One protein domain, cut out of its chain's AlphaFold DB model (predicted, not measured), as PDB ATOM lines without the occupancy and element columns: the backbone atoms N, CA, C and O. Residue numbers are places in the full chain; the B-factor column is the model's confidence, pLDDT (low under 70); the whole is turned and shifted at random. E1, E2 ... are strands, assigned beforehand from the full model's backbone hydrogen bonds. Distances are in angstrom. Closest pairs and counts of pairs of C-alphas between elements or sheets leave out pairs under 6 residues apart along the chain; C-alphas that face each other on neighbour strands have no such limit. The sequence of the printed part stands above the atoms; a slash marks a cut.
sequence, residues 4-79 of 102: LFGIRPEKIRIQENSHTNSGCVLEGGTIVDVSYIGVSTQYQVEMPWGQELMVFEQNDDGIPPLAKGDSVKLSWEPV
ATOM      1  N   LEU A   4     112.345 141.615 153.111       93.12
ATOM      2  CA  LEU A   4     113.764 141.658 153.470       93.12
ATOM      3  C   LEU A   4     114.408 140.350 153.022       93.12
ATOM      4  O   LEU A   4     113.917 139.273 153.361       93.12
ATOM      5  N   PHE A   5     115.484 140.442 152.249       91.75
ATOM      6  CA  PHE A   5     116.208 139.285 151.737       91.75
ATOM      7  C   PHE A   5     117.487 139.075 152.541       91.75
ATOM      8  O   PHE A   5     118.299 139.990 152.660       91.75
ATOM      9  N   GLY A   6     117.660 137.871 153.078       92.94
ATOM     10  CA  GLY A   6     118.816 137.507 153.884       92.94
ATOM     11  C   GLY A   6     119.596 136.344 153.287       92.94
ATOM     12  O   GLY A   6     119.027 135.374 152.781       92.94
ATOM     13  N   ILE A   7     120.917 136.433 153.388       95.25
ATOM     14  CA  ILE A   7     121.880 135.377 153.086       95.25
ATOM     15  C   ILE A   7     122.992 135.476 154.127       95.25
ATOM     16  O   ILE A   7     123.408 136.575 154.491       95.25
ATOM     17  N   ARG A   8     123.451 134.339 154.655       92.81
ATOM     18  CA  ARG A   8     124.560 134.356 155.611       92.81
ATOM     19  C   ARG A   8     125.893 134.578 154.877       92.81
ATOM     20  O   ARG A   8     126.088 133.927 153.846       92.81
ATOM     21  N   PRO A   9     126.805 135.426 155.387       92.38
ATOM     22  CA  PRO A   9     128.077 135.742 154.726       92.38
ATOM     23  C   PRO A   9     128.898 134.517 154.301       92.38
ATOM     24  O   PRO A   9     129.424 134.480 153.194       92.38
ATOM     25  N   GLU A  10     128.944 133.464 155.123       92.69
ATOM     26  CA  GLU A  10     129.697 132.230 154.858       92.69
ATOM     27  C   GLU A  10     129.116 131.354 153.732       92.69
ATOM     28  O   GLU A  10     129.640 130.281 153.431       92.69
ATOM     29  N   LYS A  11     127.978 131.750 153.152       94.94
ATOM     30  CA  LYS A  11     127.351 131.073 152.007       94.94
ATOM     31  C   LYS A  11     127.609 131.785 150.686       94.94
ATOM     32  O   LYS A  11     127.256 131.238 149.639       94.94
ATOM     33  N   ILE A  12     128.197 132.976 150.736       95.25
ATOM     34  CA  ILE A  12     128.544 133.767 149.563       95.25
ATOM     35  C   ILE A  12     129.916 133.314 149.068       95.25
ATOM     36  O   ILE A  12     130.849 133.167 149.847       95.25
ATOM     37  N   ARG A  13     130.027 133.098 147.760       93.50
ATOM     38  CA  ARG A  13     131.282 132.855 147.043       93.50
ATOM     39  C   ARG A  13     131.702 134.143 146.341       93.50
ATOM     40  O   ARG A  13     130.845 134.789 145.727       93.50
ATOM     41  N   ILE A  14     132.991 134.474 146.379       93.25
ATOM     42  CA  ILE A  14     133.589 135.625 145.686       93.25
ATOM     43  C   ILE A  14     134.509 135.148 144.564       93.25
ATOM     44  O   ILE A  14     135.332 134.259 144.758       93.25
ATOM     45  N   GLN A  15     134.340 135.699 143.365       91.88
ATOM     46  CA  GLN A  15     135.104 135.288 142.187       91.88
ATOM     47  C   GLN A  15     135.340 136.473 141.252       91.88
ATOM     48  O   GLN A  15     134.560 137.429 141.223       91.88
ATOM     49  N   GLU A  16     136.376 136.372 140.421       90.12
ATOM     50  CA  GLU A  16     136.560 137.277 139.288       90.12
ATOM     51  C   GLU A  16     135.361 137.221 138.327       90.12
ATOM     52  O   GLU A  16     134.724 136.179 138.130       90.12
ATOM     53  N   ASN A  17     135.109 138.330 137.632       84.25
ATOM     54  CA  ASN A  17     134.025 138.441 136.648       84.25
ATOM     55  C   ASN A  17     134.117 137.433 135.485       84.25
ATOM     56  O   ASN A  17     133.113 137.151 134.838       84.25
ATOM     57  N   SER A  18     135.303 136.876 135.228       81.12
ATOM     58  CA  SER A  18     135.595 135.913 134.156       81.12
ATOM     59  C   SER A  18     134.930 134.540 134.334       81.12
ATOM     60  O   SER A  18     134.759 133.808 133.358       81.12
ATOM     61  N   HIS A  19     134.565 134.170 135.563       77.81
ATOM     62  CA  HIS A  19     134.041 132.838 135.865       77.81
ATOM     63  C   HIS A  19     132.578 132.690 135.402       77.81
ATOM     64  O   HIS A  19     131.897 133.677 135.135       77.81
ATOM     65  N   THR A  20     132.037 131.474 135.319       76.00
ATOM     66  CA  THR A  20     130.594 131.232 135.090       76.00
ATOM     67  C   THR A  20     129.954 130.705 136.364       76.00
ATOM     68  O   THR A  20     130.438 129.711 136.904       76.00
ATOM     69  N   ASN A  21     128.867 131.333 136.830       79.69
ATOM     70  CA  ASN A  21     128.253 130.991 138.118       79.69
ATOM     71  C   ASN A  21     126.831 130.481 137.917       79.69
ATOM     72  O   ASN A  21     126.093 130.991 137.075       79.69
ATOM     73  N   SER A  22     126.451 129.486 138.711       83.81
ATOM     74  CA  SER A  22     125.068 129.050 138.886       83.81
ATOM     75  C   SER A  22     124.466 129.671 140.147       83.81
ATOM     76  O   SER A  22     125.194 130.099 141.044       83.81
ATOM     77  N   GLY A  23     123.137 129.678 140.235       93.06
ATOM     78  CA  GLY A  23     122.415 130.167 141.410       93.06
ATOM     79  C   GLY A  23     122.114 131.663 141.350       93.06
ATOM     80  O   GLY A  23     121.856 132.214 140.280       93.06
ATOM     81  N   CYS A  24     122.090 132.307 142.513       95.25
ATOM     82  CA  CYS A  24     121.936 133.753 142.618       95.25
ATOM     83  C   CYS A  24     123.286 134.429 142.372       95.25
ATOM     84  O   CYS A  24     124.306 133.967 142.884       95.25
ATOM     85  N   VAL A  25     123.287 135.522 141.607       95.31
ATOM     86  CA  VAL A  25     124.502 136.252 141.232       95.31
ATOM     87  C   VAL A  25     124.287 137.746 141.440       95.31
ATOM     88  O   VAL A  25     123.249 138.286 141.063       95.31
ATOM     89  N   LEU A  26     125.285 138.400 142.028       95.19
ATOM     90  CA  LEU A  26     125.409 139.851 142.094       95.19
ATOM     91  C   LEU A  26     126.689 140.263 141.372       95.19
ATOM     92  O   LEU A  26     127.769 139.762 141.681       95.19
ATOM     93  N   GLU A  27     126.563 141.175 140.419       95.38
ATOM     94  CA  GLU A  27     127.664 141.629 139.568       95.38
ATOM     95  C   GLU A  27     128.060 143.074 139.892       95.38
ATOM     96  O   GLU A  27     127.281 143.835 140.471       95.38
ATOM     97  N   GLY A  28     129.274 143.455 139.490       95.12
ATOM     98  CA  GLY A  28     129.775 144.824 139.630       95.12
ATOM     99  C   GLY A  28     130.263 145.184 141.035       95.12
ATOM    100  O   GLY A  28     130.376 146.367 141.339       95.12
ATOM    101  N   GLY A  29     130.537 144.191 141.884       97.31
ATOM    102  CA  GLY A  29     131.129 144.423 143.197       97.31
ATOM    103  C   GLY A  29     132.590 144.862 143.086       97.31
ATOM    104  O   GLY A  29     133.306 144.429 142.182       97.31
ATOM    105  N   THR A  30     133.044 145.705 144.010       97.94
ATOM    106  CA  THR A  30     134.453 146.103 144.145       97.94
ATOM    107  C   THR A  30     134.938 145.808 145.554       97.94
ATOM    108  O   THR A  30     134.287 146.177 146.528       97.94
ATOM    109  N   ILE A  31     136.090 145.152 145.682       97.56
ATOM    110  CA  ILE A  31     136.676 144.880 146.997       97.56
ATOM    111  C   ILE A  31     137.191 146.190 147.604       97.56
ATOM    112  O   ILE A  31     138.100 146.818 147.059       97.56
ATOM    113  N   VAL A  32     136.648 146.585 148.754       98.25
ATOM    114  CA  VAL A  32     137.042 147.804 149.481       98.25
ATOM    115  C   VAL A  32     137.929 147.522 150.690       98.25
ATOM    116  O   VAL A  32     138.702 148.400 151.088       98.25
ATOM    117  N   ASP A  33     137.896 146.300 151.224       97.44
ATOM    118  CA  ASP A  33     138.811 145.840 152.270       97.44
ATOM    119  C   ASP A  33     139.099 144.336 152.175       97.44
ATOM    120  O   ASP A  33     138.257 143.555 151.722       97.44
ATOM    121  N   VAL A  34     140.300 143.950 152.613       96.00
ATOM    122  CA  VAL A  34     140.759 142.558 152.683       96.00
ATOM    123  C   VAL A  34     141.421 142.331 154.033       96.00
ATOM    124  O   VAL A  34     142.436 142.951 154.349       96.00
ATOM    125  N   SER A  35     140.874 141.400 154.807       94.62
ATOM    126  CA  SER A  35     141.356 141.072 156.146       94.62
ATOM    127  C   SER A  35     141.666 139.581 156.252       94.62
ATOM    128  O   SER A  35     140.783 138.736 156.126       94.62
ATOM    129  N   TYR A  36     142.927 139.238 156.516       91.06
ATOM    130  CA  TYR A  36     143.336 137.857 156.773       91.06
ATOM    131  C   TYR A  36     143.058 137.490 158.236       91.06
ATOM    132  O   TYR A  36     143.635 138.084 159.149       91.06
ATOM    133  N   ILE A  37     142.200 136.495 158.473       90.06
ATOM    134  CA  ILE A  37     141.757 136.086 159.812       90.06
ATOM    135  C   ILE A  37     141.975 134.579 159.977       90.06
ATOM    136  O   ILE A  37     141.075 133.756 159.796       90.06
ATOM    137  N   GLY A  38     143.204 134.203 160.339       89.62
ATOM    138  CA  GLY A  38     143.558 132.822 160.667       89.62
ATOM    139  C   GLY A  38     143.453 131.876 159.469       89.62
ATOM    140  O   GLY A  38     144.375 131.808 158.663       89.62
ATOM    141  N   VAL A  39     142.357 131.118 159.387       90.25
ATOM    142  CA  VAL A  39     142.105 130.106 158.337       90.25
ATOM    143  C   VAL A  39     141.263 130.627 157.172       90.25
ATOM    144  O   VAL A  39     141.037 129.902 156.209       90.25
ATOM    145  N   SER A  40     140.795 131.869 157.255       91.00
ATOM    146  CA  SER A  40     139.968 132.496 156.227       91.00
ATOM    147  C   SER A  40     140.444 133.900 155.893       91.00
ATOM    148  O   SER A  40     141.059 134.572 156.724       91.00
ATOM    149  N   THR A  41     140.092 134.359 154.704       92.31
ATOM    150  CA  THR A  41     140.161 135.759 154.306       92.31
ATOM    151  C   THR A  41     138.748 136.328 154.283       92.31
ATOM    152  O   THR A  41     137.832 135.742 153.707       92.31
ATOM    153  N   GLN A  42     138.566 137.468 154.942       94.69
ATOM    154  CA  GLN A  42     137.341 138.250 154.894       94.69
ATOM    155  C   GLN A  42     137.495 139.342 153.836       94.69
ATOM    156  O   GLN A  42     138.439 140.133 153.888       94.69
ATOM    157  N   TYR A  43     136.538 139.406 152.917       96.06
ATOM    158  CA  TYR A  43     136.427 140.462 151.919       96.06
ATOM    159  C   TYR A  43     135.232 141.353 152.238       96.06
ATOM    160  O   TYR A  43     134.131 140.856 152.484       96.06
ATOM    161  N   GLN A  44     135.450 142.665 152.185       97.44
ATOM    162  CA  GLN A  44     134.381 143.657 152.176       97.44
ATOM    163  C   GLN A  44     134.185 144.122 150.732       97.44
ATOM    164  O   GLN A  44     135.126 144.617 150.107       97.44
ATOM    165  N   VAL A  45     132.984 143.933 150.188       97.88
ATOM    166  CA  VAL A  45     132.672 144.205 148.779       97.88
ATOM    167  C   VAL A  45     131.599 145.276 148.685       97.88
ATOM    168  O   VAL A  45     130.459 145.048 149.079       97.88
ATOM    169  N   GLU A  46     131.953 146.435 148.140       98.38
ATOM    170  CA  GLU A  46     130.999 147.491 147.813       98.38
ATOM    171  C   GLU A  46     130.268 147.140 146.513       98.38
ATOM    172  O   GLU A  46     130.884 146.844 145.487       98.38
ATOM    173  N   MET A  47     128.939 147.163 146.561       97.38
ATOM    174  CA  MET A  47     128.075 146.891 145.416       97.38
ATOM    175  C   MET A  47     127.672 148.190 144.698       97.38
ATOM    176  O   MET A  47     127.629 149.244 145.333       97.38
ATOM    177  N   PRO A  48     127.256 148.149 143.412       97.31
ATOM    178  CA  PRO A  48     126.892 149.351 142.649       97.31
ATOM    179  C   PRO A  48     125.763 150.201 143.252       97.31
ATOM    180  O   PRO A  48     125.598 151.362 142.882       97.31
ATOM    181  N   TRP A  49     124.965 149.630 144.158       95.56
ATOM    182  CA  TRP A  49     123.910 150.341 144.885       95.56
ATOM    183  C   TRP A  49     124.381 150.972 146.209       95.56
ATOM    184  O   TRP A  49     123.554 151.474 146.967       95.56
ATOM    185  N   GLY A  50     125.688 150.951 146.492       95.50
ATOM    186  CA  GLY A  50     126.316 151.652 147.614       95.50
ATOM    187  C   GLY A  50     126.241 150.942 148.967       95.50
ATOM    188  O   GLY A  50     126.500 151.574 149.985       95.50
ATOM    189  N   GLN A  51     125.859 149.660 149.012       93.81
ATOM    190  CA  GLN A  51     125.989 148.852 150.231       93.81
ATOM    191  C   GLN A  51     127.207 147.944 150.153       93.81
ATOM    192  O   GLN A  51     127.579 147.476 149.075       93.81
ATOM    193  N   GLU A  52     127.761 147.641 151.320       95.62
ATOM    194  CA  GLU A  52     128.850 146.690 151.465       95.62
ATOM    195  C   GLU A  52     128.335 145.319 151.903       95.62
ATOM    196  O   GLU A  52     127.483 145.202 152.788       95.62
ATOM    197  N   LEU A  53     128.881 144.275 151.288       95.81
ATOM    198  CA  LEU A  53     128.638 142.884 151.637       95.81
ATOM    199  C   LEU A  53     129.930 142.251 152.146       95.81
ATOM    200  O   LEU A  53     130.995 142.412 151.551       95.81
ATOM    201  N   MET A  54     129.814 141.501 153.236       95.44
ATOM    202  CA  MET A  54     130.909 140.726 153.806       95.44
ATOM    203  C   MET A  54     130.898 139.307 153.233       95.44
ATOM    204  O   MET A  54     129.843 138.673 153.165       95.44
ATOM    205  N   VAL A  55     132.074 138.800 152.861       94.94
ATOM    206  CA  VAL A  55     132.263 137.442 152.334       94.94
ATOM    207  C   VAL A  55     133.442 136.773 153.035       94.94
ATOM    208  O   VAL A  55     134.481 137.404 153.225       94.94
ATOM    209  N   PHE A  56     133.289 135.499 153.405       92.12
ATOM    210  CA  PHE A  56     134.354 134.689 154.002       92.12
ATOM    211  C   PHE A  56     134.821 133.619 153.021       92.12
ATOM    212  O   PHE A  56     134.042 132.741 152.658       92.12
ATOM    213  N   GLU A  57     136.102 133.657 152.672       90.38
ATOM    214  CA  GLU A  57     136.757 132.654 151.833       90.38
ATOM    215  C   GLU A  57     137.752 131.856 152.681       90.38
ATOM    216  O   GLU A  57     138.467 132.431 153.502       90.38
ATOM    217  N   GLN A  58     137.802 130.531 152.533       89.31
ATOM    218  CA  GLN A  58     138.838 129.739 153.203       89.31
ATOM    219  C   GLN A  58     140.192 129.995 152.536       89.31
ATOM    220  O   GLN A  58     140.268 130.169 151.326       89.31
ATOM    221  N   ASN A  59     141.272 129.992 153.318       83.69
ATOM    222  CA  ASN A  59     142.631 130.085 152.784       83.69
ATOM    223  C   ASN A  59     143.070 128.716 152.248       83.69
ATOM    224  O   ASN A  59     143.972 128.082 152.799       83.69
ATOM    225  N   ASP A  60     142.371 128.231 151.226       80.94
ATOM    226  CA  ASP A  60     142.768 127.066 150.449       80.94
ATOM    227  C   ASP A  60     143.445 127.504 149.140       80.94
ATOM    228  O   ASP A  60     143.296 128.633 148.678       80.94
ATOM    229  N   ASP A  61     144.244 126.618 148.543       66.94
ATOM    230  CA  ASP A  61     144.993 126.913 147.310       66.94
ATOM    231  C   ASP A  61     144.077 127.002 146.056       66.94
ATOM    232  O   ASP A  61     144.546 126.842 144.927       66.94
ATOM    233  N   GLY A  62     142.759 127.182 146.231       65.44
ATOM    234  CA  GLY A  62     141.743 127.079 145.182       65.44
ATOM    235  C   GLY A  62     141.433 128.375 144.430       65.44
ATOM    236  O   GLY A  62     141.070 128.305 143.253       65.44
ATOM    237  N   ILE A  63     141.584 129.547 145.059       67.31
ATOM    238  CA  ILE A  63     141.289 130.854 144.445       67.31
ATOM    239  C   ILE A  63     142.541 131.746 144.493       67.31
ATOM    240  O   ILE A  63     143.125 131.915 145.565       67.31
ATOM    241  N   PRO A  64     142.976 132.337 143.359       70.44
ATOM    242  CA  PRO A  64     144.032 133.347 143.367       70.44
ATOM    243  C   PRO A  64     143.691 134.476 144.353       70.44
ATOM    244  O   PRO A  64     142.537 134.903 144.391       70.44
ATOM    245  N   PRO A  65     144.652 134.981 145.147       79.50
ATOM    246  CA  PRO A  65     144.356 135.993 146.154       79.50
ATOM    247  C   PRO A  65     143.804 137.258 145.489       79.50
ATOM    248  O   PRO A  65     144.494 137.894 144.693       79.50
ATOM    249  N   LEU A  66     142.563 137.607 145.832       91.62
ATOM    250  CA  LEU A  66     141.916 138.838 145.392       91.62
ATOM    251  C   LEU A  66     142.406 140.010 146.252       91.62
ATOM    252  O   LEU A  66     142.675 139.861 147.447       91.62
ATOM    253  N   ALA A  67     142.516 141.187 145.652       94.31
ATOM    254  CA  ALA A  67     143.042 142.384 146.283       94.31
ATOM    255  C   ALA A  67     141.999 143.505 146.358       94.31
ATOM    256  O   ALA A  67     141.025 143.569 145.607       94.31
ATOM    257  N   LYS A  68     142.235 144.455 147.267       96.88
ATOM    258  CA  LYS A  68     141.472 145.704 147.314       96.88
ATOM    259  C   LYS A  68     141.549 146.422 145.962       96.88
ATOM    260  O   LYS A  68     142.640 146.654 145.447       96.88
ATOM    261  N   GLY A  69     140.395 146.830 145.446       97.12
ATOM    262  CA  GLY A  69     140.229 147.452 144.134       97.12
ATOM    263  C   GLY A  69     139.821 146.481 143.026       97.12
ATOM    264  O   GLY A  69     139.389 146.944 141.971       97.12
ATOM    265  N   ASP A  70     139.895 145.166 143.253       96.06
ATOM    266  CA  ASP A  70     139.483 144.193 142.245       96.06
ATOM    267  C   ASP A  70     137.968 144.217 142.031       96.06
ATOM    268  O   ASP A  70     137.171 144.324 142.970       96.06
ATOM    269  N   SER A  71     137.577 144.092 140.761       96.00
ATOM    270  CA  SER A  71     136.185 143.925 140.356       96.00
ATOM    271  C   SER A  71     135.787 142.457 140.428       96.00
ATOM    272  O   SER A  71     136.386 141.600 139.775       96.00
ATOM    273  N   VAL A  72     134.728 142.185 141.175       95.38
ATOM    274  CA  VAL A  72     134.278 140.836 141.501       95.38
ATOM    275  C   VAL A  72     132.783 140.682 141.287       95.38
ATOM    276  O   VAL A  72     132.011 141.643 141.198       95.38
ATOM    277  N   LYS A  73     132.368 139.425 141.279       95.31
ATOM    278  CA  LYS A  73     130.976 139.031 141.406       95.31
ATOM    279  C   LYS A  73     130.806 138.121 142.609       95.31
ATOM    280  O   LYS A  73     131.708 137.367 142.983       95.31
ATOM    281  N   LEU A  74     129.618 138.189 143.187       95.69
ATOM    282  CA  LEU A  74     129.210 137.376 144.320       95.69
ATOM    283  C   LEU A  74     128.170 136.366 143.862       95.69
ATOM    284  O   LEU A  74     127.326 136.672 143.019       95.69
ATOM    285  N   SER A  75     128.208 135.159 144.413       95.69
ATOM    286  CA  SER A  75     127.184 134.158 144.115       95.69
ATOM    287  C   SER A  75     126.913 133.208 145.268       95.69
ATOM    288  O   SER A  75     127.769 133.002 146.122       95.69
ATOM    289  N   TRP A  76     125.719 132.627 145.288       95.81
ATOM    290  CA  TRP A  76     125.315 131.621 146.268       95.81
ATOM    291  C   TRP A  76     124.197 130.738 145.705       95.81
ATOM    292  O   TRP A  76     123.510 131.093 144.744       95.81
ATOM    293  N   GLU A  77     123.987 129.579 146.326       96.62
ATOM    294  CA  GLU A  77     122.848 128.724 145.992       96.62
ATOM    295  C   GLU A  77     121.553 129.290 146.601       96.62
ATOM    296  O   GLU A  77     121.545 129.595 147.798       96.62
ATOM    297  N   PRO A  78     120.431 129.356 145.857       95.25
ATOM    298  CA  PRO A  78     119.180 129.947 146.347       95.25
ATOM    299  C   PRO A  78     118.650 129.345 147.658       95.25
ATOM    300  O   PRO A  78     117.971 130.023 148.423       95.25
ATOM    301  N   VAL A  79     118.977 128.080 147.943       96.69
ATOM    302  CA  VAL A  79     118.577 127.377 149.177       96.69
ATOM    303  C   VAL A  79     119.156 128.004 150.451       96.69
ATOM    304  O   VAL A  79     118.638 127.772 151.539       96.69
TER     305      VAL A  79
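This is residues 4 to 79 of the 102 residues of the protein "TOBE domain-containing protein" of Actinobacteria bacterium (UniProt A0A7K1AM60). Picture a small, nearly closed barrel made from one strongly curled sheet of five strands: E3, long and bent, is the hinge, with E2 and E6 folded over to face E4 and E5. The two edge strands, E2 and E5, come near each other where the barrel would close, while the short strand E1 lies outside it, and the long link from E5 to E6, residues 59 to 70, holds no named element. The printed part has 76 residues, with no named helix and six named strands, E1 to E6, in order along the chain; the sheet runs E2, E6, E3, E4, E5, all antiparallel, and the class is all strand. The whole is compact, with a radius of gyration of the C-alphas of 11.7 A and spans of 32 by 25 by 25 A.

Find C-alpha 4 at (113.764, 141.658, 153.470), where E1, residues 4 to 7, begins. After a tight link comes E2, residues 13 to 16. A short link leads to E3, residues 24 to 37, the longest strand, 26.3 A from first to last C-alpha; look at Gly 28, where it bends by 99 degrees, then for its end at C-alpha 37, (141.757, 136.086, 159.812). E4 is residues 40 to 46, 19.4 A long, and E5 is residues 52 to 58, 19.8 A long. E6, residues 71 to 76, is 17.4 A long and ends at C-alpha 76, (125.315, 131.621, 146.268).

Start at the edge strand E2, antiparallel to E6 at 147 degrees, where N 13 and O 75 are 2.8 A apart. E6 is also antiparallel to E3, with N 72 and O 29 at 2.8 A. The pairing of E3 is staggered: residues 24 to 30 pair with E6 and residues 30 to 37 with E4. E3 and E4 form a hairpin, with N 30 and O 46 at 2.9 A. E4 and E5 form another, at 158 degrees, with N 43 and O 55 at 2.9 A. E3, E4 and E5 are a meander, each strand the antiparallel neighbour of the one before; E3, E4, E5 and E6 are a Greek key, four strands in a row of which three are a meander and the first is the antiparallel neighbour of the fourth. The sheet is a folded sheet, bent back on itself into two leaves, and between its edge strands E2 and E5 the closest C-alphas, those of Ile 14 and Val 55, are 7.0 A apart. E1 pairs with no named strand and is apart from the other five.

The C-alphas of Leu 4 and Asp 61, the two farthest apart, are 35.1 A from each other. The printed part has no cut. The link from E5 to E6, residues 59 to 70, is long. The mean pLDDT of the printed part is 91.5; look for low confidence, under 70, at residues 61 to 63.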